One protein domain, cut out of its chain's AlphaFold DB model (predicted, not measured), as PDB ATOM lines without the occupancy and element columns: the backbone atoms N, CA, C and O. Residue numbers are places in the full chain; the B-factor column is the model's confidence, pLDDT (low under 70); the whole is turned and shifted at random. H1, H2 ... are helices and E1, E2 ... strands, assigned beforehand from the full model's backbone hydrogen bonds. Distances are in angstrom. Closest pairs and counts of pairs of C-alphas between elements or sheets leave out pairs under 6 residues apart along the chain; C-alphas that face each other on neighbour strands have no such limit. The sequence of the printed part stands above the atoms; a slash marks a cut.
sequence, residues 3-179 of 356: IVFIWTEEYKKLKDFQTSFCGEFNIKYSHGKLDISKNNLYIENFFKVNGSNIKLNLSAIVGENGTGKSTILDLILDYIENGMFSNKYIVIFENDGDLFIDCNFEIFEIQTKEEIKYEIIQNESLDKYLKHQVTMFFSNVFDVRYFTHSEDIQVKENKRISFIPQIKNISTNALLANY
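What this domain is: This is residues 3 to 179 of the 356 residues of the protein "ATP-binding protein" of Psychrobacillus soli (UniProt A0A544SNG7). Two sheets stand partly face to face as a loose sandwich: a twisted, curled sheet of five strands, and a smaller one, E3 E4 E7. H1 packs on the large sheet at E1 and E2, so that this sheet lies between H1 and the small sheet; beyond H1 come a short parallel pair, E9 and E10, and at the far end the small helices H3 and H4. The 177 printed residues run E1 E2 E3 E4 H1 E5 E6 E7 E8 H2 E9 H3 E10 H4, mixed in class, with 83 residues, under half, in named elements. The large sheet is mixed, in the order E2 E1 E5 E6 E8. The whole is compact, with a radius of gyration of the C-alphas of 17.3 A and spans of 53 by 43 by 36 A.

How they stand to each other: In the large sheet E1, residues 3 to 11, bends by 81 degrees at residue 8. It is antiparallel to E2, residues 14 to 20, in a hairpin (N 8 to O 17, 2.8 A), and to E5, residues 89 to 95 (N 7 to O 90, 2.8 A). E5 forms a hairpin with E6, residues 98 to 103 (N 91 to O 102, 2.8 A), and E6 is parallel to E8, residues 118 to 120 (N 119 to O 99, 2.9 A). In the other sheet of the sandwich, two sheets face to face, E3, residues 25 to 30, forms a hairpin with E4, residues 33 to 38 (N 26 to O 37, 2.8 A); E4 is parallel to E7, residues 109 to 112 (N 34 to O 109, 2.9 A). The sheets' facing parts are 9.9 A centre to centre. H1, residues 69 to 82, is on the large sheet in two layers, a helix on one face; its closest C-alphas to E1 are Leu 75 and Tyr 11, 7.2 A. H2, residues 127 to 130, only grazes that sheet. E9, residues 134 to 137, is near H1 and parallel to E10, residues 166 to 169 (N 135 to O 166, 2.9 A). With H3, residues 145 to 148, they form a strand-helix-strand unit, two parallel strands with a helix between, its crossover right-handed. H3 is close to but not clearly touching H4, residues 172 to 176: C-alphas 146 and 173 are 6.7 A apart. In H1 and H4 every O i to N i+4 pair is within hydrogen-bond range; H2 and H3 are too short for one.

Where its parts are: E1 begins at C-alpha 3 (-40.035, 43.846, 38.659) and measures 17.4 A; E5 measures 19.2 A. H1 measures 20.3 A from C-alpha 69 (-48.739, 47.175, 25.190). H4 ends at C-alpha 176 (-67.016, 53.752, 35.466).

The domain as a whole: The C-alphas farthest apart, of Glu 114 and Tyr 179, are 53.6 A apart. The printed part has no cut. The links E4 to H1, 30 residues, and H3 to E10, 17 residues, are long. Mean pLDDT of the printed part is 83.4; 18 residues are under 70, among them 145 to 158.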
ATOM      1  N   ILE A   3     -40.092  44.796  39.788       91.56
ATOM      2  CA  ILE A   3     -40.035  43.846  38.659       91.56
ATOM      3  C   ILE A   3     -38.858  44.242  37.760       91.56
ATOM      4  O   ILE A   3     -38.725  45.405  37.385       91.56
ATOM      5  N   VAL A   4     -38.001  43.275  37.445       94.31
ATOM      6  CA  VAL A   4     -36.771  43.450  36.660       94.31
ATOM      7  C   VAL A   4     -36.933  42.853  35.271       94.31
ATOM      8  O   VAL A   4     -36.522  43.476  34.301       94.31
ATOM      9  N   PHE A   5     -37.544  41.677  35.153       96.06
ATOM     10  CA  PHE A   5     -37.693  40.978  33.880       96.06
ATOM     11  C   PHE A   5     -38.920  40.074  33.895       96.06
ATOM     12  O   PHE A   5     -39.277  39.525  34.935       96.06
ATOM     13  N   ILE A   6     -39.551  39.917  32.734       96.31
ATOM     14  CA  ILE A   6     -40.612  38.938  32.513       96.31
ATOM     15  C   ILE A   6     -40.330  38.204  31.205       96.31
ATOM     16  O   ILE A   6     -40.028  38.848  30.202       96.31
ATOM     17  N   TRP A   7     -40.492  36.883  31.209       96.88
ATOM     18  CA  TRP A   7     -40.676  36.047  30.026       96.88
ATOM     19  C   TRP A   7     -41.946  35.208  30.180       96.88
ATOM     20  O   TRP A   7     -42.264  34.748  31.278       96.88
ATOM     21  N   THR A   8     -42.667  34.986  29.087       95.38
ATOM     22  CA  THR A   8     -43.806  34.070  29.030       95.38
ATOM     23  C   THR A   8     -43.848  33.352  27.686       95.38
ATOM     24  O   THR A   8     -43.657  33.967  26.636       95.38
ATOM     25  N   GLU A   9     -44.118  32.046  27.720       94.88
ATOM     26  CA  GLU A   9     -44.320  31.239  26.512       94.88
ATOM     27  C   GLU A   9     -45.564  31.709  25.755       94.88
ATOM     28  O   GLU A   9     -45.527  31.888  24.539       94.88
ATOM     29  N   GLU A  10     -46.647  31.977  26.484       94.25
ATOM     30  CA  GLU A  10     -47.884  32.496  25.919       94.25
ATOM     31  C   GLU A  10     -48.693  33.248  26.980       94.25
ATOM     32  O   GLU A  10     -48.919  32.748  28.081       94.25
ATOM     33  N   TYR A  11     -49.189  34.436  26.637       91.06
ATOM     34  CA  TYR A  11     -50.155  35.167  27.454       91.06
ATOM     35  C   TYR A  11     -51.080  36.012  26.581       91.06
ATOM     36  O   TYR A  11     -50.670  37.014  25.983       91.06
ATOM     37  N   LYS A  12     -52.356  35.620  26.514       89.19
ATOM     38  CA  LYS A  12     -53.328  36.164  25.556       89.19
ATOM     39  C   LYS A  12     -52.736  36.114  24.135       89.19
ATOM     40  O   LYS A  12     -52.555  35.040  23.586       89.19
ATOM     41  N   LYS A  13     -52.399  37.265  23.547       87.50
ATOM     42  CA  LYS A  13     -51.803  37.367  22.201       87.50
ATOM     43  C   LYS A  13     -50.270  37.424  22.179       87.50
ATOM     44  O   LYS A  13     -49.689  37.489  21.100       87.50
ATOM     45  N   LEU A  14     -49.622  37.471  23.341       90.94
ATOM     46  CA  LEU A  14     -48.164  37.461  23.448       90.94
ATOM     47  C   LEU A  14     -47.678  36.017  23.328       90.94
ATOM     48  O   LEU A  14     -48.194  35.155  24.033       90.94
ATOM     49  N   LYS A  15     -46.701  35.764  22.454       92.88
ATOM     50  CA  LYS A  15     -46.077  34.450  22.248       92.88
ATOM     51  C   LYS A  15     -44.564  34.594  22.327       92.88
ATOM     52  O   LYS A  15     -44.031  35.494  21.683       92.88
ATOM     53  N   ASP A  16     -43.921  33.734  23.113       94.06
ATOM     54  CA  ASP A  16     -42.485  33.775  23.426       94.06
ATOM     55  C   ASP A  16     -41.997  35.201  23.744       94.06
ATOM     56  O   ASP A  16     -41.018  35.721  23.204       94.06
ATOM     57  N   PHE A  17     -42.767  35.892  24.584       94.62
ATOM     58  CA  PHE A  17     -42.548  37.297  24.880       94.62
ATOM     59  C   PHE A  17     -41.603  37.436  26.066       94.62
ATOM     60  O   PHE A  17     -41.830  36.833  27.111       94.62
ATOM     61  N   GLN A  18     -40.596  38.297  25.938       94.88
ATOM     62  CA  GLN A  18     -39.781  38.754  27.060       94.88
ATOM     63  C   GLN A  18     -39.546  40.253  27.014       94.88
ATOM     64  O   GLN A  18     -39.431  40.846  25.943       94.88
ATOM     65  N   THR A  19     -39.401  40.849  28.191       93.44
ATOM     66  CA  THR A  19     -38.999  42.244  28.337       93.44
ATOM     67  C   THR A  19     -38.272  42.470  29.658       93.44
ATOM     68  O   THR A  19     -38.586  41.847  30.675       93.44
ATOM     69  N   SER A  20     -37.318  43.400  29.648       92.00
ATOM     70  CA  SER A  20     -36.704  43.943  30.861       92.00
ATOM     71  C   SER A  20     -37.435  45.217  31.289       92.00
ATOM     72  O   SER A  20     -37.848  46.018  30.452       92.00
ATOM     73  N   PHE A  21     -37.581  45.401  32.596       90.50
ATOM     74  CA  PHE A  21     -38.136  46.589  33.250       90.50
ATOM     75  C   PHE A  21     -37.086  47.330  34.086       90.50
ATOM     76  O   PHE A  21     -37.416  48.235  34.856       90.50
ATOM     77  N   CYS A  22     -35.819  46.940  33.949       87.50
ATOM     78  CA  CYS A  22     -34.701  47.506  34.677       87.50
ATOM     79  C   CYS A  22     -33.544  47.823  33.727       87.50
ATOM     80  O   CYS A  22     -33.217  47.032  32.845       87.50
ATOM     81  N   GLY A  23     -32.907  48.976  33.933       86.50
ATOM     82  CA  GLY A  23     -31.712  49.368  33.184       86.50
ATOM     83  C   GLY A  23     -30.404  48.808  33.749       86.50
ATOM     84  O   GLY A  23     -29.392  48.894  33.067       86.50
ATOM     85  N   GLU A  24     -30.407  48.266  34.968       89.19
ATOM     86  CA  GLU A  24     -29.209  47.800  35.686       89.19
ATOM     87  C   GLU A  24     -28.712  46.437  35.196       89.19
ATOM     88  O   GLU A  24     -27.510  46.170  35.210       89.19
ATOM     89  N   PHE A  25     -29.626  45.593  34.714       91.75
ATOM     90  CA  PHE A  25     -29.329  44.237  34.271       91.75
ATOM     91  C   PHE A  25     -29.722  44.037  32.808       91.75
ATOM     92  O   PHE A  25     -30.806  44.421  32.374       91.75
ATOM     93  N   ASN A  26     -28.851  43.361  32.065       93.12
ATOM     94  CA  ASN A  26     -29.170  42.749  30.788       93.12
ATOM     95  C   ASN A  26     -29.583  41.302  31.060       93.12
ATOM     96  O   ASN A  26     -28.741  40.481  31.441       93.12
ATOM     97  N   ILE A  27     -30.873  41.017  30.877       95.25
ATOM     98  CA  ILE A  27     -31.464  39.700  31.111       95.25
ATOM     99  C   ILE A  27     -32.064  39.180  29.813       95.25
ATOM    100  O   ILE A  27     -32.784  39.904  29.123       95.25
ATOM    101  N   LYS A  28     -31.766  37.923  29.490       95.69
ATOM    102  CA  LYS A  28     -32.335  37.237  28.333       95.69
ATOM    103  C   LYS A  28     -32.598  35.779  28.661       95.69
ATOM    104  O   LYS A  28     -31.725  35.095  29.187       95.69
ATOM    105  N   TYR A  29     -33.773  35.299  28.282       96.25
ATOM    106  CA  TYR A  29     -34.089  33.880  28.286       96.25
ATOM    107  C   TYR A  29     -34.163  33.357  26.851       96.25
ATOM    108  O   TYR A  29     -34.778  33.976  25.979       96.25
ATOM    109  N   SER A  30     -33.501  32.234  26.579       94.06
ATOM    110  CA  SER A  30     -33.610  31.543  25.292       94.06
ATOM    111  C   SER A  30     -33.205  30.081  25.414       94.06
ATOM    112  O   SER A  30     -32.179  29.784  26.018       94.06
ATOM    113  N   HIS A  31     -33.972  29.176  24.802       89.06
ATOM    114  CA  HIS A  31     -33.652  27.741  24.726       89.06
ATOM    115  C   HIS A  31     -33.345  27.092  26.093       89.06
ATOM    116  O   HIS A  31     -32.409  26.307  26.213       89.06
ATOM    117  N   GLY A  32     -34.108  27.439  27.137       89.94
ATOM    118  CA  GLY A  32     -33.917  26.888  28.487       89.94
ATOM    119  C   GLY A  32     -32.766  27.503  29.285       89.94
ATOM    120  O   GLY A  32     -32.526  27.092  30.418       89.94
ATOM    121  N   LYS A  33     -32.082  28.501  28.718       94.69
ATOM    122  CA  LYS A  33     -30.965  29.205  29.336       94.69
ATOM    123  C   LYS A  33     -31.354  30.629  29.717       94.69
ATOM    124  O   LYS A  33     -31.900  31.362  28.888       94.69
ATOM    125  N   LEU A  34     -31.047  31.015  30.953       96.12
ATOM    126  CA  LEU A  34     -31.236  32.363  31.479       96.12
ATOM    127  C   LEU A  34     -29.876  33.050  31.650       96.12
ATOM    128  O   LEU A  34     -29.071  32.664  32.494       96.12
ATOM    129  N   ASP A  35     -29.629  34.078  30.846       95.38
ATOM    130  CA  ASP A  35     -28.413  34.886  30.893       95.38
ATOM    131  C   ASP A  35     -28.676  36.176  31.681       95.38
ATOM    132  O   ASP A  35     -29.561  36.954  31.317       95.38
ATOM    133  N   ILE A  36     -27.892  36.423  32.737       94.88
ATOM    134  CA  ILE A  36     -27.979  37.622  33.583       94.88
ATOM    135  C   ILE A  36     -26.605  38.297  33.644       94.88
ATOM    136  O   ILE A  36     -25.589  37.701  34.011       94.88
ATOM    137  N   SER A  37     -26.549  39.578  33.296       93.38
ATOM    138  CA  SER A  37     -25.320  40.374  33.379       93.38
ATOM    139  C   SER A  37     -25.626  41.813  33.757       93.38
ATOM    140  O   SER A  37     -26.734  42.289  33.512       93.38
ATOM    141  N   LYS A  38     -24.661  42.526  34.341       91.06
ATOM    142  CA  LYS A  38     -24.830  43.960  34.575       91.06
ATOM    143  C   LYS A  38     -24.775  44.737  33.270       91.06
ATOM    144  O   LYS A  38     -24.083  44.372  32.315       91.06
ATOM    145  N   ASN A  39     -25.527  45.825  33.230       90.06
ATOM    146  CA  ASN A  39     -25.457  46.789  32.155       90.06
ATOM    147  C   ASN A  39     -24.396  47.845  32.476       90.06
ATOM    148  O   ASN A  39     -24.606  48.724  33.308       90.06
ATOM    149  N   ASN A  40     -23.279  47.803  31.754       88.50
ATOM    150  CA  ASN A  40     -22.170  48.747  31.925       88.50
ATOM    151  C   ASN A  40     -22.540  50.206  31.601       88.50
ATOM    152  O   ASN A  40     -21.772  51.112  31.913       88.50
ATOM    153  N   LEU A  41     -23.687  50.441  30.953       89.50
ATOM    154  CA  LEU A  41     -24.201  51.774  30.634       89.50
ATOM    155  C   LEU A  41     -25.186  52.302  31.688       89.50
ATOM    156  O   LEU A  41     -25.708  53.407  31.538       89.50
ATOM    157  N   TYR A  42     -25.480  51.522  32.730       87.31
ATOM    158  CA  TYR A  42     -26.385  51.937  33.791       87.31
ATOM    159  C   TYR A  42     -25.776  53.075  34.615       87.31
ATOM    160  O   TYR A  42     -24.658  52.975  35.116       87.31
ATOM    161  N   ILE A  43     -26.543  54.153  34.782       85.56
ATOM    162  CA  ILE A  43     -26.167  55.281  35.630       85.56
ATOM    163  C   ILE A  43     -26.963  55.172  36.925       85.56
ATOM    164  O   ILE A  43     -28.167  55.441  36.964       85.56
ATOM    165  N   GLU A  44     -26.280  54.783  37.997       82.88
ATOM    166  CA  GLU A  44     -26.886  54.720  39.318       82.88
ATOM    167  C   GLU A  44     -27.391  56.108  39.742       82.88
ATOM    168  O   GLU A  44     -26.720  57.121  39.546       82.88
ATOM    169  N   ASN A  45     -28.576  56.162  40.352       79.44
ATOM    170  CA  ASN A  45     -29.171  57.393  40.881       79.44
ATOM    171  C   ASN A  45     -29.471  58.486  39.832       79.44
ATOM    172  O   ASN A  45     -29.671  59.642  40.205       79.44
ATOM    173  N   PHE A  46     -29.580  58.140  38.542       83.62
ATOM    174  CA  PHE A  46     -29.908  59.097  37.476       83.62
ATOM    175  C   PHE A  46     -31.205  59.887  37.739       83.62
ATOM    176  O   PHE A  46     -31.246  61.098  37.546       83.62
ATOM    177  N   PHE A  47     -32.252  59.227  38.249       81.38
ATOM    178  CA  PHE A  47     -33.552  59.846  38.556       81.38
ATOM    179  C   PHE A  47     -33.687  60.335  40.010       81.38
ATOM    180  O   PHE A  47     -34.798  60.454  40.525       81.38
ATOM    181  N   LYS A  48     -32.585  60.593  40.725       81.31
ATOM    182  CA  LYS A  48     -32.649  60.996  42.137       81.31
ATOM    183  C   LYS A  48     -33.278  62.387  42.292       81.31
ATOM    184  O   LYS A  48     -32.715  63.388  41.860       81.31
ATOM    185  N   VAL A  49     -34.420  62.468  42.975       75.50
ATOM    186  CA  VAL A  49     -35.111  63.740  43.257       75.50
ATOM    187  C   VAL A  49     -34.580  64.340  44.559       75.50
ATOM    188  O   VAL A  49     -34.672  63.702  45.608       75.50
ATOM    189  N   ASN A  50     -34.042  65.563  44.507       79.06
ATOM    190  CA  ASN A  50     -33.644  66.383  45.666       79.06
ATOM    191  C   ASN A  50     -32.775  65.666  46.719       79.06
ATOM    192  O   ASN A  50     -32.932  65.884  47.917       79.06
ATOM    193  N   GLY A  51     -31.883  64.765  46.295       74.00
ATOM    194  CA  GLY A  51     -31.029  64.017  47.224       74.00
ATOM    195  C   GLY A  51     -31.766  62.978  48.078       74.00
ATOM    196  O   GLY A  51     -31.139  62.377  48.948       74.00
ATOM    197  N   SER A  52     -33.049  62.716  47.813       77.81
ATOM    198  CA  SER A  52     -33.829  61.695  48.518       77.81
ATOM    199  C   SER A  52     -33.269  60.287  48.298       77.81
ATOM    200  O   SER A  52     -32.663  59.992  47.270       77.81
ATOM    201  N   ASN A  53     -33.519  59.390  49.251       73.94
ATOM    202  CA  ASN A  53     -33.180  57.968  49.133       73.94
ATOM    203  C   ASN A  53     -34.228  57.177  48.323       73.94
ATOM    204  O   ASN A  53     -34.260  55.950  48.377       73.94
ATOM    205  N   ILE A  54     -35.113  57.868  47.595       74.44
ATOM    206  CA  ILE A  54     -36.153  57.240  46.783       74.44
ATOM    207  C   ILE A  54     -35.505  56.734  45.491       74.44
ATOM    208  O   ILE A  54     -35.074  57.519  44.648       74.44
ATOM    209  N   LYS A  55     -35.453  55.409  45.328       72.75
ATOM    210  CA  LYS A  55     -35.017  54.763  44.084       72.75
ATOM    211  C   LYS A  55     -36.155  54.810  43.057       72.75
ATOM    212  O   LYS A  55     -37.087  54.011  43.129       72.75
ATOM    213  N   LEU A  56     -36.083  55.744  42.109       77.38
ATOM    214  CA  LEU A  56     -37.023  55.837  40.988       77.38
ATOM    215  C   LEU A  56     -36.518  55.035  39.787       77.38
ATOM    216  O   LEU A  56     -35.370  55.177  39.376       77.38
ATOM    217  N   ASN A  57     -37.402  54.219  39.213       77.31
ATOM    218  CA  ASN A  57     -37.154  53.467  37.990       77.31
ATOM    219  C   ASN A  57     -38.265  53.748  36.995       77.31
ATOM    220  O   ASN A  57     -39.443  53.643  37.335       77.31
ATOM    221  N   LEU A  58     -37.873  54.092  35.774       82.12
ATOM    222  CA  LEU A  58     -38.789  54.392  34.690       82.12
ATOM    223  C   LEU A  58     -38.517  53.427  33.541       82.12
ATOM    224  O   LEU A  58     -37.402  53.373  33.027       82.12
ATOM    225  N   SER A  59     -39.558  52.710  33.136       84.44
ATOM    226  CA  SER A  59     -39.560  51.869  31.943       84.44
ATOM    227  C   SER A  59     -40.650  52.367  31.008       84.44
ATOM    228  O   SER A  59     -41.778  52.600  31.437       84.44
ATOM    229  N   ALA A  60     -40.305  52.547  29.736       85.25
ATOM    230  CA  ALA A  60     -41.238  52.972  28.704       85.25
ATOM    231  C   ALA A  60     -41.493  51.811  27.740       85.25
ATOM    232  O   ALA A  60     -40.562  51.291  27.129       85.25
ATOM    233  N   ILE A  61     -42.759  51.418  27.594       85.06
ATOM    234  CA  ILE A  61     -43.194  50.453  26.581       85.06
ATOM    235  C   ILE A  61     -43.715  51.255  25.391       85.06
ATOM    236  O   ILE A  61     -44.772  51.882  25.472       85.06
ATOM    237  N   VAL A  62     -42.979  51.232  24.282       84.19
ATOM    238  CA  VAL A  62     -43.329  51.955  23.054       84.19
ATOM    239  C   VAL A  62     -43.608  50.957  21.940       84.19
ATOM    240  O   VAL A  62     -42.909  49.960  21.792       84.19
ATOM    241  N   GLY A  63     -44.646  51.218  21.155       80.69
ATOM    242  CA  GLY A  63     -45.005  50.399  20.004       80.69
ATOM    243  C   GLY A  63     -46.295  50.881  19.361       80.69
ATOM    244  O   GLY A  63     -47.052  51.643  19.968       80.69
ATOM    245  N   GLU A  64     -46.573  50.413  18.149       79.44
ATOM    246  CA  GLU A  64     -47.799  50.738  17.415       79.44
ATOM    247  C   GLU A  64     -49.058  50.227  18.138       79.44
ATOM    248  O   GLU A  64     -48.995  49.394  19.057       79.44
ATOM    249  N   ASN A  65     -50.229  50.745  17.776       74.25
ATOM    250  CA  ASN A  65     -51.491  50.239  18.313       74.25
ATOM    251  C   ASN A  65     -51.689  48.768  17.921       74.25
ATOM    252  O   ASN A  65     -51.301  48.340  16.844       74.25
ATOM    253  N   GLY A  66     -52.240  47.966  18.837       74.38
ATOM    254  CA  GLY A  66     -52.445  46.532  18.606       74.38
ATOM    255  C   GLY A  66     -51.253  45.618  18.926       74.38
ATOM    256  O   GLY A  66     -51.480  44.428  19.128       74.38
ATOM    257  N   THR A  67     -50.035  46.134  19.127       83.44
ATOM    258  CA  THR A  67     -48.813  45.315  19.346       83.44
ATOM    259  C   THR A  67     -48.717  44.606  20.702       83.44
ATOM    260  O   THR A  67     -47.843  43.774  20.899       83.44
ATOM    261  N   GLY A  68     -49.627  44.890  21.643       84.62
ATOM    262  CA  GLY A  68     -49.696  44.183  22.932       84.62
ATOM    263  C   GLY A  68     -49.262  44.974  24.160       84.62
ATOM    264  O   GLY A  68     -49.223  44.400  25.239       84.62
ATOM    265  N   LYS A  69     -49.046  46.290  24.048       88.75
ATOM    266  CA  LYS A  69     -48.739  47.175  25.190       88.75
ATOM    267  C   LYS A  69     -49.686  46.979  26.386       88.75
ATOM    268  O   LYS A  69     -49.231  46.677  27.481       88.75
ATOM    269  N   SER A  70     -51.002  47.066  26.166       86.06
ATOM    270  CA  SER A  70     -51.996  46.838  27.228       86.06
ATOM    271  C   SER A  70     -51.981  45.395  27.736       86.06
ATOM    272  O   SER A  70     -52.185  45.159  28.915       86.06
ATOM    273  N   THR A  71     -51.669  44.426  26.873       89.00
ATOM    274  CA  THR A  71     -51.537  43.013  27.259       89.00
ATOM    275  C   THR A  71     -50.353  42.777  28.199       89.00
ATOM    276  O   THR A  71     -50.455  41.936  29.083       89.00
ATOM    277  N   ILE A  72     -49.260  43.534  28.055       91.12
ATOM    278  CA  ILE A  72     -48.125  43.500  28.990       91.12
ATOM    279  C   ILE A  72     -48.537  44.057  30.361       91.12
ATOM    280  O   ILE A  72     -48.140  43.512  31.385       91.12
ATOM    281  N   LEU A  73     -49.349  45.120  30.398       88.50
ATOM    282  CA  LEU A  73     -49.872  45.651  31.661       88.50
ATOM    283  C   LEU A  73     -50.813  44.648  32.340       88.50
ATOM    284  O   LEU A  73     -50.651  44.395  33.530       88.50
ATOM    285  N   ASP A  74     -51.720  44.026  31.579       86.50
ATOM    286  CA  ASP A  74     -52.596  42.957  32.077       86.50
ATOM    287  C   ASP A  74     -51.778  41.800  32.682       86.50
ATOM    288  O   ASP A  74     -52.091  41.331  33.772       86.50
ATOM    289  N   LEU A  75     -50.703  41.377  32.002       90.69
ATOM    290  CA  LEU A  75     -49.781  40.330  32.462       90.69
ATOM    291  C   LEU A  75     -49.166  40.680  33.825       90.69
ATOM    292  O   LEU A  75     -49.155  39.852  34.734       90.69
ATOM    293  N   ILE A  76     -48.670  41.910  33.986       90.38
ATOM    294  CA  ILE A  76     -48.072  42.370  35.246       90.38
ATOM    295  C   ILE A  76     -49.116  42.383  36.369       90.38
ATOM    296  O   ILE A  76     -48.821  41.935  37.476       90.38
ATOM    297  N   LEU A  77     -50.326  42.884  36.098       86.94
ATOM    298  CA  LEU A  77     -51.400  42.927  37.093       86.94
ATOM    299  C   LEU A  77     -51.825  41.527  37.531       86.94
ATOM    300  O   LEU A  77     -51.881  41.273  38.729       86.94
ATOM    301  N   ASP A  78     -52.042  40.611  36.586       86.06
ATOM    302  CA  ASP A  78     -52.447  39.228  36.868       86.06
ATOM    303  C   ASP A  78     -51.389  38.505  37.723       86.06
ATOM    304  O   ASP A  78     -51.732  37.810  38.682       86.06
ATOM    305  N   TYR A  79     -50.094  38.748  37.476       88.62
ATOM    306  CA  TYR A  79     -49.027  38.238  38.345       88.62
ATOM    307  C   TYR A  79     -49.065  38.841  39.750       88.62
ATOM    308  O   TYR A  79     -48.946  38.113  40.729       88.62
ATOM    309  N   ILE A  80     -49.232  40.158  39.879       86.69
ATOM    310  CA  ILE A  80     -49.286  40.822  41.192       86.69
ATOM    311  C   ILE A  80     -50.530  40.376  41.982       86.69
ATOM    312  O   ILE A  80     -50.477  40.295  43.207       86.69
ATOM    313  N   GLU A  81     -51.637  40.078  41.299       81.75
ATOM    314  CA  GLU A  81     -52.902  39.635  41.896       81.75
ATOM    315  C   GLU A  81     -52.900  38.166  42.321       81.75
ATOM    316  O   GLU A  81     -53.502  37.821  43.341       81.75
ATOM    317  N   ASN A  82     -52.272  37.292  41.530       83.00
ATOM    318  CA  ASN A  82     -52.411  35.841  41.681       83.00
ATOM    319  C   ASN A  82     -51.092  35.121  42.003       83.00
ATOM    320  O   ASN A  82     -51.106  34.009  42.538       83.00
ATOM    321  N   GLY A  83     -49.953  35.748  41.709       85.75
ATOM    322  CA  GLY A  83     -48.609  35.207  41.923       85.75
ATOM    323  C   GLY A  83     -48.218  34.072  40.977       85.75
ATOM    324  O   GLY A  83     -47.272  33.339  41.263       85.75
ATOM    325  N   MET A  84     -48.981  33.856  39.899       86.25
ATOM    326  CA  MET A  84     -48.707  32.822  38.901       86.25
ATOM    327  C   MET A  84     -49.493  33.034  37.602       86.25
ATOM    328  O   MET A  84     -50.544  33.680  37.588       86.25
ATOM    329  N   PHE A  85     -49.037  32.363  36.544       84.44
ATOM    330  CA  PHE A  85     -49.799  32.097  35.322       84.44
ATOM    331  C   PHE A  85     -49.884  30.587  35.062       84.44
ATOM    332  O   PHE A  85     -49.063  29.819  35.563       84.44
ATOM    333  N   SER A  86     -50.855  30.161  34.250       84.25
ATOM    334  CA  SER A  86     -50.984  28.760  33.820       84.25
ATOM    335  C   SER A  86     -49.898  28.345  32.823       84.25
ATOM    336  O   SER A  86     -49.373  27.239  32.907       84.25
ATOM    337  N   ASN A  87     -49.554  29.234  31.890       90.38
ATOM    338  CA  ASN A  87     -48.525  28.995  30.877       90.38
ATOM    339  C   ASN A  87     -47.123  29.159  31.468       90.38
ATOM    340  O   ASN A  87     -46.973  29.732  32.548       90.38
ATOM    341  N   LYS A  88     -46.083  28.674  30.779       94.06
ATOM    342  CA  LYS A  88     -44.710  28.818  31.280       94.06
ATOM    343  C   LYS A  88     -44.313  30.285  31.383       94.06
ATOM    344  O   LYS A  88     -44.561  31.072  30.464       94.06
ATOM    345  N   TYR A  89     -43.666  30.639  32.486       94.88
ATOM    346  CA  TYR A  89     -43.196  31.997  32.717       94.88
ATOM    347  C   TYR A  89     -41.920  32.049  33.546       94.88
ATOM    348  O   TYR A  89     -41.616  31.138  34.314       94.88
ATOM    349  N   ILE A  90     -41.216  33.165  33.405       96.12
ATOM    350  CA  ILE A  90     -40.165  33.607  34.311       96.12
ATOM    351  C   ILE A  90     -40.506  35.043  34.697       96.12
ATOM    352  O   ILE A  90     -40.622  35.900  33.826       96.12
ATOM    353  N   VAL A  91     -40.637  35.324  35.987       95.56
ATOM    354  CA  VAL A  91     -40.678  36.684  36.521       95.56
ATOM    355  C   VAL A  91     -39.477  36.858  37.431       95.56
ATOM    356  O   VAL A  91     -39.282  36.100  38.373       95.56
ATOM    357  N   ILE A  92     -38.664  37.870  37.149       95.44
ATOM    358  CA  ILE A  92     -37.534  38.241  37.995       95.44
ATOM    359  C   ILE A  92     -37.859  39.569  38.642       95.44
ATOM    360  O   ILE A  92     -38.187  40.543  37.956       95.44
ATOM    361  N   PHE A  93     -37.739  39.621  39.959       93.12
ATOM    362  CA  PHE A  93     -37.879  40.847  40.720       93.12
ATOM    363  C   PHE A  93     -36.696  41.030  41.660       93.12
ATOM    364  O   PHE A  93     -36.068  40.079  42.100       93.12
ATOM    365  N   GLU A  94     -36.385  42.277  41.968       90.75
ATOM    366  CA  GLU A  94     -35.375  42.640  42.947       90.75
ATOM    367  C   GLU A  94     -36.066  43.024  44.252       90.75
ATOM    368  O   GLU A  94     -37.036  43.799  44.261       90.75
ATOM    369  N   ASN A  95     -35.548  42.527  45.368       87.44
ATOM    370  CA  ASN A  95     -35.919  43.009  46.685       87.44
ATOM    371  C   ASN A  95     -34.667  43.170  47.554       87.44
ATOM    372  O   ASN A  95     -33.861  42.257  47.648       87.44
ATOM    373  N   ASP A  96     -34.490  44.352  48.149       82.88
ATOM    374  CA  ASP A  96     -33.334  44.690  48.996       82.88
ATOM    375  C   ASP A  96     -31.946  44.427  48.364       82.88
ATOM    376  O   ASP A  96     -30.960  44.228  49.067       82.88
ATOM    377  N   GLY A  97     -31.852  44.506  47.030       82.50
ATOM    378  CA  GLY A  97     -30.611  44.333  46.264       82.50
ATOM    379  C   GLY A  97     -30.356  42.910  45.759       82.50
ATOM    380  O   GLY A  97     -29.464  42.723  44.934       82.50
ATOM    381  N   ASP A  98     -31.149  41.932  46.197       89.56
ATOM    382  CA  ASP A  98     -31.068  40.551  45.726       89.56
ATOM    383  C   ASP A  98     -32.097  40.295  44.613       89.56
ATOM    384  O   ASP A  98     -33.216  40.827  44.642       89.56
ATOM    385  N   LEU A  99     -31.716  39.488  43.616       93.88
ATOM    386  CA  LEU A  99     -32.615  39.055  42.548       93.88
ATOM    387  C   LEU A  99     -33.358  37.782  42.947       93.88
ATOM    388  O   LEU A  99     -32.771  36.814  43.414       93.88
ATOM    389  N   PHE A 100     -34.648  37.751  42.671       94.25
ATOM    390  CA  PHE A 100     -35.508  36.609  42.918       94.25
ATOM    391  C   PHE A 100     -36.109  36.157  41.597       94.25
ATOM    392  O   PHE A 100     -36.727  36.955  40.890       94.25
ATOM    393  N   ILE A 101     -35.895  34.891  41.256       95.19
ATOM    394  CA  ILE A 101     -36.343  34.264  40.017       95.19
ATOM    395  C   ILE A 101     -37.534  33.373  40.358       95.19
ATOM    396  O   ILE A 101     -37.394  32.361  41.048       95.19
ATOM    397  N   ASP A 102     -38.709  33.755  39.870       94.12
ATOM    398  CA  ASP A 102     -39.927  32.966  39.975       94.12
ATOM    399  C   ASP A 102     -40.299  32.369  38.619       94.12
ATOM    400  O   ASP A 102     -40.384  33.069  37.609       94.12
ATOM    401  N   CYS A 103     -40.519  31.064  38.592       94.06
ATOM    402  CA  CYS A 103     -40.904  30.322  37.402       94.06
ATOM    403  C   CYS A 103     -41.752  29.113  37.801       94.06
ATOM    404  O   CYS A 103     -41.695  28.646  38.936       94.06
ATOM    405  N   ASN A 104     -42.536  28.585  36.865       92.06
ATOM    406  CA  ASN A 104     -43.338  27.369  37.058       92.06
ATOM    407  C   ASN A 104     -42.754  26.140  36.340       92.06
ATOM    408  O   ASN A 104     -43.422  25.116  36.215       92.06
ATOM    409  N   PHE A 105     -41.511  26.227  35.870       92.00
ATOM    410  CA  PHE A 105     -40.794  25.154  35.187       92.00
ATOM    411  C   PHE A 105     -39.303  25.189  35.546       92.00
ATOM    412  O   PHE A 105     -38.813  26.179  36.088       92.00
ATOM    413  N   GLU A 106     -38.587  24.103  35.254       90.62
ATOM    414  CA  GLU A 106     -37.148  23.995  35.507       90.62
ATOM    415  C   GLU A 106     -36.333  24.739  34.438       90.62
ATOM    416  O   GLU A 106     -36.507  24.517  33.237       90.62
ATOM    417  N   ILE A 107     -35.428  25.616  34.874       91.12
ATOM    418  CA  ILE A 107     -34.475  26.309  34.001       91.12
ATOM    419  C   ILE A 107     -33.218  25.440  33.896       91.12
ATOM    420  O   ILE A 107     -32.611  25.124  34.915       91.12
ATOM    421  N   PHE A 108     -32.810  25.071  32.678       90.50
ATOM    422  CA  PHE A 108     -31.680  24.155  32.470       90.50
ATOM    423  C   PHE A 108     -30.340  24.759  32.886       90.50
ATOM    424  O   PHE A 108     -29.474  24.055  33.401       90.50
ATOM    425  N   GLU A 109     -30.148  26.051  32.629       92.00
ATOM    426  CA  GLU A 109     -28.892  26.729  32.921       92.00
ATOM    427  C   GLU A 109     -29.126  28.209  33.235       92.00
ATOM    428  O   GLU A 109     -29.822  28.914  32.500       92.00
ATOM    429  N   ILE A 110     -28.496  28.694  34.309       92.19
ATOM    430  CA  ILE A 110     -28.432  30.117  34.651       92.19
ATOM    431  C   ILE A 110     -26.973  30.549  34.562       92.19
ATOM    432  O   ILE A 110     -26.127  30.044  35.298       92.19
ATOM    433  N   GLN A 111     -26.677  31.486  33.663       91.31
ATOM    434  CA  GLN A 111     -25.344  32.063  33.534       91.31
ATOM    435  C   GLN A 111     -25.324  33.491  34.065       91.31
ATOM    436  O   GLN A 111     -26.056  34.361  33.591       91.31
ATOM    437  N   THR A 112     -24.418  33.744  35.006       88.44
ATOM    438  CA  THR A 112     -24.117  35.081  35.516       88.44
ATOM    439  C   THR A 112     -22.704  35.484  35.098       88.44
ATOM    440  O   THR A 112     -21.760  34.703  35.206       88.44
ATOM    441  N   LYS A 113     -22.531  36.705  34.576       75.88
ATOM    442  CA  LYS A 113     -21.197  37.211  34.177       75.88
ATOM    443  C   LYS A 113     -20.417  37.892  35.315       75.88
ATOM    444  O   LYS A 113     -19.294  38.328  35.090       75.88
ATOM    445  N   GLU A 114     -20.982  37.958  36.520       77.75
ATOM    446  CA  GLU A 114     -20.415  38.586  37.725       77.75
ATOM    447  C   GLU A 114     -20.991  37.921  38.996       77.75
ATOM    448  O   GLU A 114     -21.919  37.115  38.892       77.75
ATOM    449  N   GLU A 115     -20.500  38.292  40.190       79.94
ATOM    450  CA  GLU A 115     -21.104  37.937  41.493       79.94
ATOM    451  C   GLU A 115     -22.475  38.622  41.677       79.94
ATOM    452  O   GLU A 115     -22.643  39.563  42.453       79.94
ATOM    453  N   ILE A 116     -23.470  38.176  40.912       85.19
ATOM    454  CA  ILE A 116     -24.868  38.577  41.048       85.19
ATOM    455  C   ILE A 116     -25.533  37.575  41.986       85.19
ATOM    456  O   ILE A 116     -25.605  36.385  41.678       85.19
ATOM    457  N   LYS A 117     -26.013  38.057  43.134       89.00
ATOM    458  CA  LYS A 117     -26.789  37.241  44.065       89.00
ATOM    459  C   LYS A 117     -28.194  37.039  43.519       89.00
ATOM    460  O   LYS A 117     -28.866  38.009  43.161       89.00
ATOM    461  N   TYR A 118     -28.621  35.785  43.468       91.69
ATOM    462  CA  TYR A 118     -29.983  35.436  43.109       91.69
ATOM    463  C   TYR A 118     -30.506  34.259  43.936       91.69
ATOM    464  O   TYR A 118     -29.733  33.418  44.398       91.69
ATOM    465  N   GLU A 119     -31.824  34.195  44.080       92.69
ATOM    466  CA  GLU A 119     -32.575  33.102  44.696       92.69
ATOM    467  C   GLU A 119     -33.649  32.621  43.711       92.69
ATOM    468  O   GLU A 119     -34.308  33.434  43.061       92.69
ATOM    469  N   ILE A 120     -33.823  31.304  43.580       93.00
ATOM    470  CA  ILE A 120     -34.924  30.715  42.809       93.00
ATOM    471  C   ILE A 120     -36.020  30.341  43.802       93.00
ATOM    472  O   ILE A 120     -35.786  29.510  44.674       93.00
ATOM    473  N   ILE A 121     -37.193  30.952  43.660       90.56
ATOM    474  CA  ILE A 121     -38.324  30.763  44.582       90.56
ATOM    475  C   ILE A 121     -39.280  29.670  44.083       90.56
ATOM    476  O   ILE A 121     -39.963  29.058  44.887       90.56
ATOM    477  N   GLN A 122     -39.380  29.472  42.764       85.44
ATOM    478  CA  GLN A 122     -40.196  28.460  42.068       85.44
ATOM    479  C   GLN A 122     -41.380  27.866  42.868       85.44
ATOM    480  O   GLN A 122     -41.230  26.932  43.652       85.44
ATOM    481  N   ASN A 123     -42.598  28.329  42.589       76.88
ATOM    482  CA  ASN A 123     -43.848  27.857  43.210       76.88
ATOM    483  C   ASN A 123     -44.016  28.104  44.732       76.88
ATOM    484  O   ASN A 123     -45.088  27.799  45.256       76.88
ATOM    485  N   GLU A 124     -43.066  28.711  45.453       84.69
ATOM    486  CA  GLU A 124     -43.286  29.096  46.864       84.69
ATOM    487  C   GLU A 124     -44.250  30.288  47.024       84.69
ATOM    488  O   GLU A 124     -44.530  31.020  46.076       84.69
ATOM    489  N   SER A 125     -44.764  30.525  48.233       85.25
ATOM    490  CA  SER A 125     -45.607  31.700  48.502       85.25
ATOM    491  C   SER A 125     -44.854  33.011  48.239       85.25
ATOM    492  O   SER A 125     -43.736  33.215  48.715       85.25
ATOM    493  N   LEU A 126     -45.508  33.944  47.541       86.44
ATOM    494  CA  LEU A 126     -44.971  35.290  47.311       86.44
ATOM    495  C   LEU A 126     -45.286  36.260  48.460       86.44
ATOM    496  O   LEU A 126     -44.914  37.436  48.402       86.44
ATOM    497  N   ASP A 127     -45.929  35.787  49.532       84.12
ATOM    498  CA  ASP A 127     -46.397  36.644  50.621       84.12
ATOM    499  C   ASP A 127     -45.260  37.405  51.298       84.12
ATOM    500  O   ASP A 127     -45.383  38.597  51.570       84.12
ATOM    501  N   LYS A 128     -44.112  36.752  51.503       84.81
ATOM    502  CA  LYS A 128     -42.915  37.378  52.087       84.81
ATOM    503  C   LYS A 128     -42.462  38.617  51.304       84.81
ATOM    504  O   LYS A 128     -41.964  39.563  51.910       84.81
ATOM    505  N   TYR A 129     -42.654  38.618  49.986       84.31
ATOM    506  CA  TYR A 129     -42.163  39.655  49.079       84.31
ATOM    507  C   TYR A 129     -43.219  40.732  48.795       84.31
ATOM    508  O   TYR A 129     -42.879  41.906  48.639       84.31
ATOM    509  N   LEU A 130     -44.502  40.355  48.779       80.88
ATOM    510  CA  LEU A 130     -45.609  41.228  48.381       80.88
ATOM    511  C   LEU A 130     -46.407  41.818  49.555       80.88
ATOM    512  O   LEU A 130     -47.148  42.777  49.347       80.88
ATOM    513  N   LYS A 131     -46.270  41.307  50.790       79.88
ATOM    514  CA  LYS A 131     -47.113  41.690  51.950       79.88
ATOM    515  C   LYS A 131     -47.201  43.193  52.222       79.88
ATOM    516  O   LYS A 131     -48.229  43.678  52.691       79.88
ATOM    517  N   HIS A 132     -46.124  43.927  51.958       81.56
ATOM    518  CA  HIS A 132     -46.046  45.375  52.179       81.56
ATOM    519  C   HIS A 132     -46.092  46.188  50.880       81.56
ATOM    520  O   HIS A 132     -45.903  47.403  50.908       81.56
ATOM    521  N   GLN A 133     -46.335  45.535  49.742       82.50
ATOM    522  CA  GLN A 133     -46.428  46.205  48.457       82.50
ATOM    523  C   GLN A 133     -47.802  46.851  48.281       82.50
ATOM    524  O   GLN A 133     -48.844  46.222  48.466       82.50
ATOM    525  N   VAL A 134     -47.779  48.112  47.852       85.31
ATOM    526  CA  VAL A 134     -48.951  48.820  47.342       85.31
ATOM    527  C   VAL A 134     -48.787  48.959  45.839       85.31
ATOM    528  O   VAL A 134     -47.797  49.520  45.371       85.31
ATOM    529  N   THR A 135     -49.767  48.472  45.089       84.94
ATOM    530  CA  THR A 135     -49.806  48.588  43.632       84.94
ATOM    531  C   THR A 135     -50.963  49.501  43.259       84.94
ATOM    532  O   THR A 135     -52.100  49.293  43.674       84.94
ATOM    533  N   MET A 136     -50.689  50.530  42.466       88.06
ATOM    534  CA  MET A 136     -51.731  51.378  41.894       88.06
ATOM    535  C   MET A 136     -51.763  51.155  40.393       88.06
ATOM    536  O   MET A 136     -50.762  51.379  39.715       88.06
ATOM    537  N   PHE A 137     -52.911  50.717  39.884       87.06
ATOM    538  CA  PHE A 137     -53.150  50.653  38.452       87.06
ATOM    539  C   PHE A 137     -53.931  51.885  38.019       87.06
ATOM    540  O   PHE A 137     -55.027  52.143  38.516       87.06
ATOM    541  N   PHE A 138     -53.356  52.643  37.093       88.12
ATOM    542  CA  PHE A 138     -53.949  53.846  36.538       88.12
ATOM    543  C   PHE A 138     -53.922  53.771  35.014       88.12
ATOM    544  O   PHE A 138     -52.886  53.500  34.412       88.12
ATOM    545  N   SER A 139     -55.070  54.055  34.410       85.00
ATOM    546  CA  SER A 139     -55.225  54.282  32.979       85.00
ATOM    547  C   SER A 139     -56.294  55.344  32.810       85.00
ATOM    548  O   SER A 139     -57.398  55.178  33.324       85.00
ATOM    549  N   ASN A 140     -55.972  56.421  32.103       81.44
ATOM    550  CA  ASN A 140     -56.943  57.435  31.706       81.44
ATOM    551  C   ASN A 140     -57.688  57.058  30.414       81.44
ATOM    552  O   ASN A 140     -58.660  57.719  30.062       81.44
ATOM    553  N   VAL A 141     -57.250  56.008  29.720       79.44
ATOM    554  CA  VAL A 141     -57.884  55.518  28.495       79.44
ATOM    555  C   VAL A 141     -59.004  54.557  28.867       79.44
ATOM    556  O   VAL A 141     -58.770  53.604  29.615       79.44
ATOM    557  N   PHE A 142     -60.201  54.806  28.334       78.38
ATOM    558  CA  PHE A 142     -61.323  53.884  28.446       78.38
ATOM    559  C   PHE A 142     -61.114  52.671  27.533       78.38
ATOM    560  O   PHE A 142     -61.011  52.804  26.314       78.38
ATOM    561  N   ASP A 143     -61.068  51.479  28.115       76.06
ATOM    562  CA  ASP A 143     -60.958  50.224  27.381       76.06
ATOM    563  C   ASP A 143     -62.334  49.589  27.153       76.06
ATOM    564  O   ASP A 143     -62.953  49.078  28.085       76.06
ATOM    565  N   VAL A 144     -62.809  49.575  25.908       71.19
ATOM    566  CA  VAL A 144     -64.119  49.001  25.543       71.19
ATOM    567  C   VAL A 144     -64.196  47.499  25.846       71.19
ATOM    568  O   VAL A 144     -65.279  46.980  26.117       71.19
ATOM    569  N   ARG A 145     -63.049  46.800  25.913       68.12
ATOM    570  CA  ARG A 145     -62.995  45.382  26.313       68.12
ATOM    571  C   ARG A 145     -63.589  45.157  27.702       68.12
ATOM    572  O   ARG A 145     -64.039  44.054  27.986       68.12
ATOM    573  N   TYR A 146     -63.645  46.179  28.549       65.62
ATOM    574  CA  TYR A 146     -64.219  46.084  29.885       65.62
ATOM    575  C   TYR A 146     -65.681  45.614  29.897       65.62
ATOM    576  O   TYR A 146     -66.021  44.763  30.710       65.62
ATOM    577  N   PHE A 147     -66.514  46.071  28.954       60.59
ATOM    578  CA  PHE A 147     -67.907  45.609  28.846       60.59
ATOM    579  C   PHE A 147     -68.020  44.152  28.393       60.59
ATOM    580  O   PHE A 147     -68.976  43.467  28.726       60.59
ATOM    581  N   THR A 148     -67.026  43.661  27.652       56.00
ATOM    582  CA  THR A 148     -66.974  42.255  27.213       56.00
ATOM    583  C   THR A 148     -66.382  41.311  28.263       56.00
ATOM    584  O   THR A 148     -66.514  40.104  28.125       56.00
ATOM    585  N   HIS A 149     -65.711  41.839  29.294       51.44
ATOM    586  CA  HIS A 149     -64.979  41.054  30.299       51.44
ATOM    587  C   HIS A 149     -65.598  41.143  31.705       51.44
ATOM    588  O   HIS A 149     -64.987  40.677  32.667       51.44
ATOM    589  N   SER A 150     -66.798  41.716  31.853       46.66
ATOM    590  CA  SER A 150     -67.479  41.844  33.149       46.66
ATOM    591  C   SER A 150     -67.942  40.515  33.761       46.66
ATOM    592  O   SER A 150     -68.453  40.526  34.876       46.66
ATOM    593  N   GLU A 151     -67.742  39.377  33.087       41.69
ATOM    594  CA  GLU A 151     -68.218  38.071  33.563       41.69
ATOM    595  C   GLU A 151     -67.153  37.153  34.189       41.69
ATOM    596  O   GLU A 151     -67.534  36.211  34.869       41.69
ATOM    597  N   ASP A 152     -65.846  37.438  34.104       41.28
ATOM    598  CA  ASP A 152     -64.824  36.484  34.581       41.28
ATOM    599  C   ASP A 152     -63.715  37.112  35.444       41.28
ATOM    600  O   ASP A 152     -62.524  36.857  35.256       41.28
ATOM    601  N   ILE A 153     -64.080  37.836  36.509       44.25
ATOM    602  CA  ILE A 153     -63.232  37.815  37.718       44.25
ATOM    603  C   ILE A 153     -63.547  36.511  38.460       44.25
ATOM    604  O   ILE A 153     -64.049  36.503  39.584       44.25
ATOM    605  N   GLN A 154     -63.281  35.376  37.810       41.72
ATOM    606  CA  GLN A 154     -63.203  34.118  38.528       41.72
ATOM    607  C   GLN A 154     -62.017  34.253  39.473       41.72
ATOM    608  O   GLN A 154     -60.868  34.432  39.058       41.72
ATOM    609  N   VAL A 155     -62.307  34.217  40.770       47.06
ATOM    610  CA  VAL A 155     -61.299  34.005  41.798       47.06
ATOM    611  C   VAL A 155     -60.606  32.696  41.431       47.06
ATOM    612  O   VAL A 155     -61.148  31.626  41.682       47.06
ATOM    613  N   LYS A 156     -59.442  32.769  40.770       54.25
ATOM    614  CA  LYS A 156     -58.618  31.588  40.493       54.25
ATOM    615  C   LYS A 156     -58.397  30.896  41.840       54.25
ATOM    616  O   LYS A 156     -57.786  31.492  42.723       54.25
ATOM    617  N   GLU A 157     -58.916  29.678  42.011       52.88
ATOM    618  CA  GLU A 157     -58.822  28.919  43.273       52.88
ATOM    619  C   GLU A 157     -57.360  28.646  43.677       52.88
ATOM    620  O   GLU A 157     -57.051  28.473  44.853       52.88
ATOM    621  N   ASN A 158     -56.441  28.701  42.708       60.12
ATOM    622  CA  ASN A 158     -55.008  28.511  42.894       60.12
ATOM    623  C   ASN A 158     -54.273  29.860  42.886       60.12
ATOM    624  O   ASN A 158     -53.729  30.268  41.860       60.12
ATOM    625  N   LYS A 159     -54.243  30.562  44.026       72.94
ATOM    626  CA  LYS A 159     -53.362  31.729  44.233       72.94
ATOM    627  C   LYS A 159     -52.167  31.347  45.097       72.94
ATOM    628  O   LYS A 159     -52.311  30.625  46.078       72.94
ATOM    629  N   ARG A 160     -50.988  31.879  44.763       78.75
ATOM    630  CA  ARG A 160     -49.768  31.779  45.599       78.75
ATOM    631  C   ARG A 160     -49.651  32.900  46.631       78.75
ATOM    632  O   ARG A 160     -48.672  32.955  47.373       78.75
ATOM    633  N   ILE A 161     -50.641  33.786  46.652       74.62
ATOM    634  CA  ILE A 161     -50.744  34.932  47.544       74.62
ATOM    635  C   ILE A 161     -51.960  34.694  48.440       74.62
ATOM    636  O   ILE A 161     -53.077  34.543  47.943       74.62
ATOM    637  N   SER A 162     -51.736  34.617  49.752       69.38
ATOM    638  CA  SER A 162     -52.787  34.293  50.730       69.38
ATOM    639  C   SER A 162     -53.506  35.527  51.282       69.38
ATOM    640  O   SER A 162     -54.634  35.428  51.768       69.38
ATOM    641  N   PHE A 163     -52.878  36.702  51.199       70.50
ATOM    642  CA  PHE A 163     -53.484  37.985  51.552       70.50
ATOM    643  C   PHE A 163     -53.990  38.696  50.295       70.50
ATOM    644  O   PHE A 163     -53.479  38.486  49.202       70.50
ATOM    645  N   ILE A 164     -54.983  39.573  50.441       64.69
ATOM    646  CA  ILE A 164     -55.419  40.437  49.338       64.69
ATOM    647  C   ILE A 164     -54.326  41.497  49.136       64.69
ATOM    648  O   ILE A 164     -54.131  42.315  50.046       64.69
ATOM    649  N   PRO A 165     -53.595  41.512  48.003       64.44
ATOM    650  CA  PRO A 165     -52.583  42.531  47.775       64.44
ATOM    651  C   PRO A 165     -53.238  43.914  47.761       64.44
ATOM    652  O   PRO A 165     -54.383  44.061  47.326       64.44
ATOM    653  N   GLN A 166     -52.538  44.942  48.252       74.44
ATOM    654  CA  GLN A 166     -53.070  46.309  48.258       74.44
ATOM    655  C   GLN A 166     -53.031  46.891  46.844       74.44
ATOM    656  O   GLN A 166     -52.176  47.716  46.514       74.44
ATOM    657  N   ILE A 167     -53.952  46.435  46.001       78.88
ATOM    658  CA  ILE A 167     -54.101  46.878  44.621       78.88
ATOM    659  C   ILE A 167     -55.241  47.877  44.578       78.88
ATOM    660  O   ILE A 167     -56.384  47.566  44.909       78.88
ATOM    661  N   LYS A 168     -54.924  49.099  44.168       85.06
ATOM    662  CA  LYS A 168     -55.921  50.123  43.874       85.06
ATOM    663  C   LYS A 168     -55.992  50.308  42.372       85.06
ATOM    664  O   LYS A 168     -55.103  50.916  41.778       85.06
ATOM    665  N   ASN A 169     -57.051  49.782  41.772       82.81
ATOM    666  CA  ASN A 169     -57.381  50.063  40.386       82.81
ATOM    667  C   ASN A 169     -58.181  51.371  40.322       82.81
ATOM    668  O   ASN A 169     -59.338  51.422  40.724       82.81
ATOM    669  N   ILE A 170     -57.529  52.430  39.849       87.94
ATOM    670  CA  ILE A 170     -58.105  53.764  39.638       87.94
ATOM    671  C   ILE A 170     -58.153  54.108  38.143       87.94
ATOM    672  O   ILE A 170     -58.062  55.272  37.760       87.94
ATOM    673  N   SER A 171     -58.232  53.088  37.285       86.50
ATOM    674  CA  SER A 171     -58.442  53.279  35.850       86.50
ATOM    675  C   SER A 171     -59.829  53.847  35.551       86.50
ATOM    676  O   SER A 171     -60.777  53.619  36.305       86.50
ATOM    677  N   THR A 172     -59.966  54.528  34.411       85.56
ATOM    678  CA  THR A 172     -61.252  55.020  33.900       85.56
ATOM    679  C   THR A 172     -62.309  53.910  33.895       85.56
ATOM    680  O   THR A 172     -63.425  54.127  34.353       85.56
ATOM    681  N   ASN A 173     -61.945  52.694  33.474       82.56
ATOM    682  CA  ASN A 173     -62.833  51.530  33.492       82.56
ATOM    683  C   ASN A 173     -63.310  51.146  34.897       82.56
ATOM    684  O   ASN A 173     -64.505  50.978  35.107       82.56
ATOM    685  N   ALA A 174     -62.398  51.047  35.870       81.81
ATOM    686  CA  ALA A 174     -62.761  50.703  37.245       81.81
ATOM    687  C   ALA A 174     -63.640  51.776  37.905       81.81
ATOM    688  O   ALA A 174     -64.542  51.452  38.674       81.81
ATOM    689  N   LEU A 175     -63.407  53.052  37.585       84.31
ATOM    690  CA  LEU A 175     -64.217  54.163  38.086       84.31
ATOM    691  C   LEU A 175     -65.617  54.195  37.456       84.31
ATOM    692  O   LEU A 175     -66.580  54.556  38.131       84.31
ATOM    693  N   LEU A 176     -65.743  53.794  36.189       81.69
ATOM    694  CA  LEU A 176     -67.016  53.752  35.466       81.69
ATOM    695  C   LEU A 176     -67.798  52.450  35.656       81.69
ATOM    696  O   LEU A 176     -68.965  52.403  35.286       81.69
ATOM    697  N   ALA A 177     -67.211  51.429  36.285       75.56
ATOM    698  CA  ALA A 177     -67.857  50.149  36.580       75.56
ATOM    699  C   ALA A 177     -69.227  50.288  37.268       75.56
ATOM    700  O   ALA A 177     -70.147  49.524  37.004       75.56
ATOM    701  N   ASN A 178     -69.357  51.286  38.146       69.25
ATOM    702  CA  ASN A 178     -70.581  51.566  38.900       69.25
ATOM    703  C   ASN A 178     -71.400  52.726  38.307       69.25
ATOM    704  O   ASN A 178     -72.358  53.191  38.927       69.25
ATOM    705  N   TYR A 179     -71.008  53.241  37.139       77.06
ATOM    706  CA  TYR A 179     -71.679  54.349  36.480       77.06
ATOM    707  C   TYR A 179     -72.704  53.805  35.481       77.06
ATOM    708  O   TYR A 179     -72.341  53.122  34.527       77.06
TER     709      TYR A 179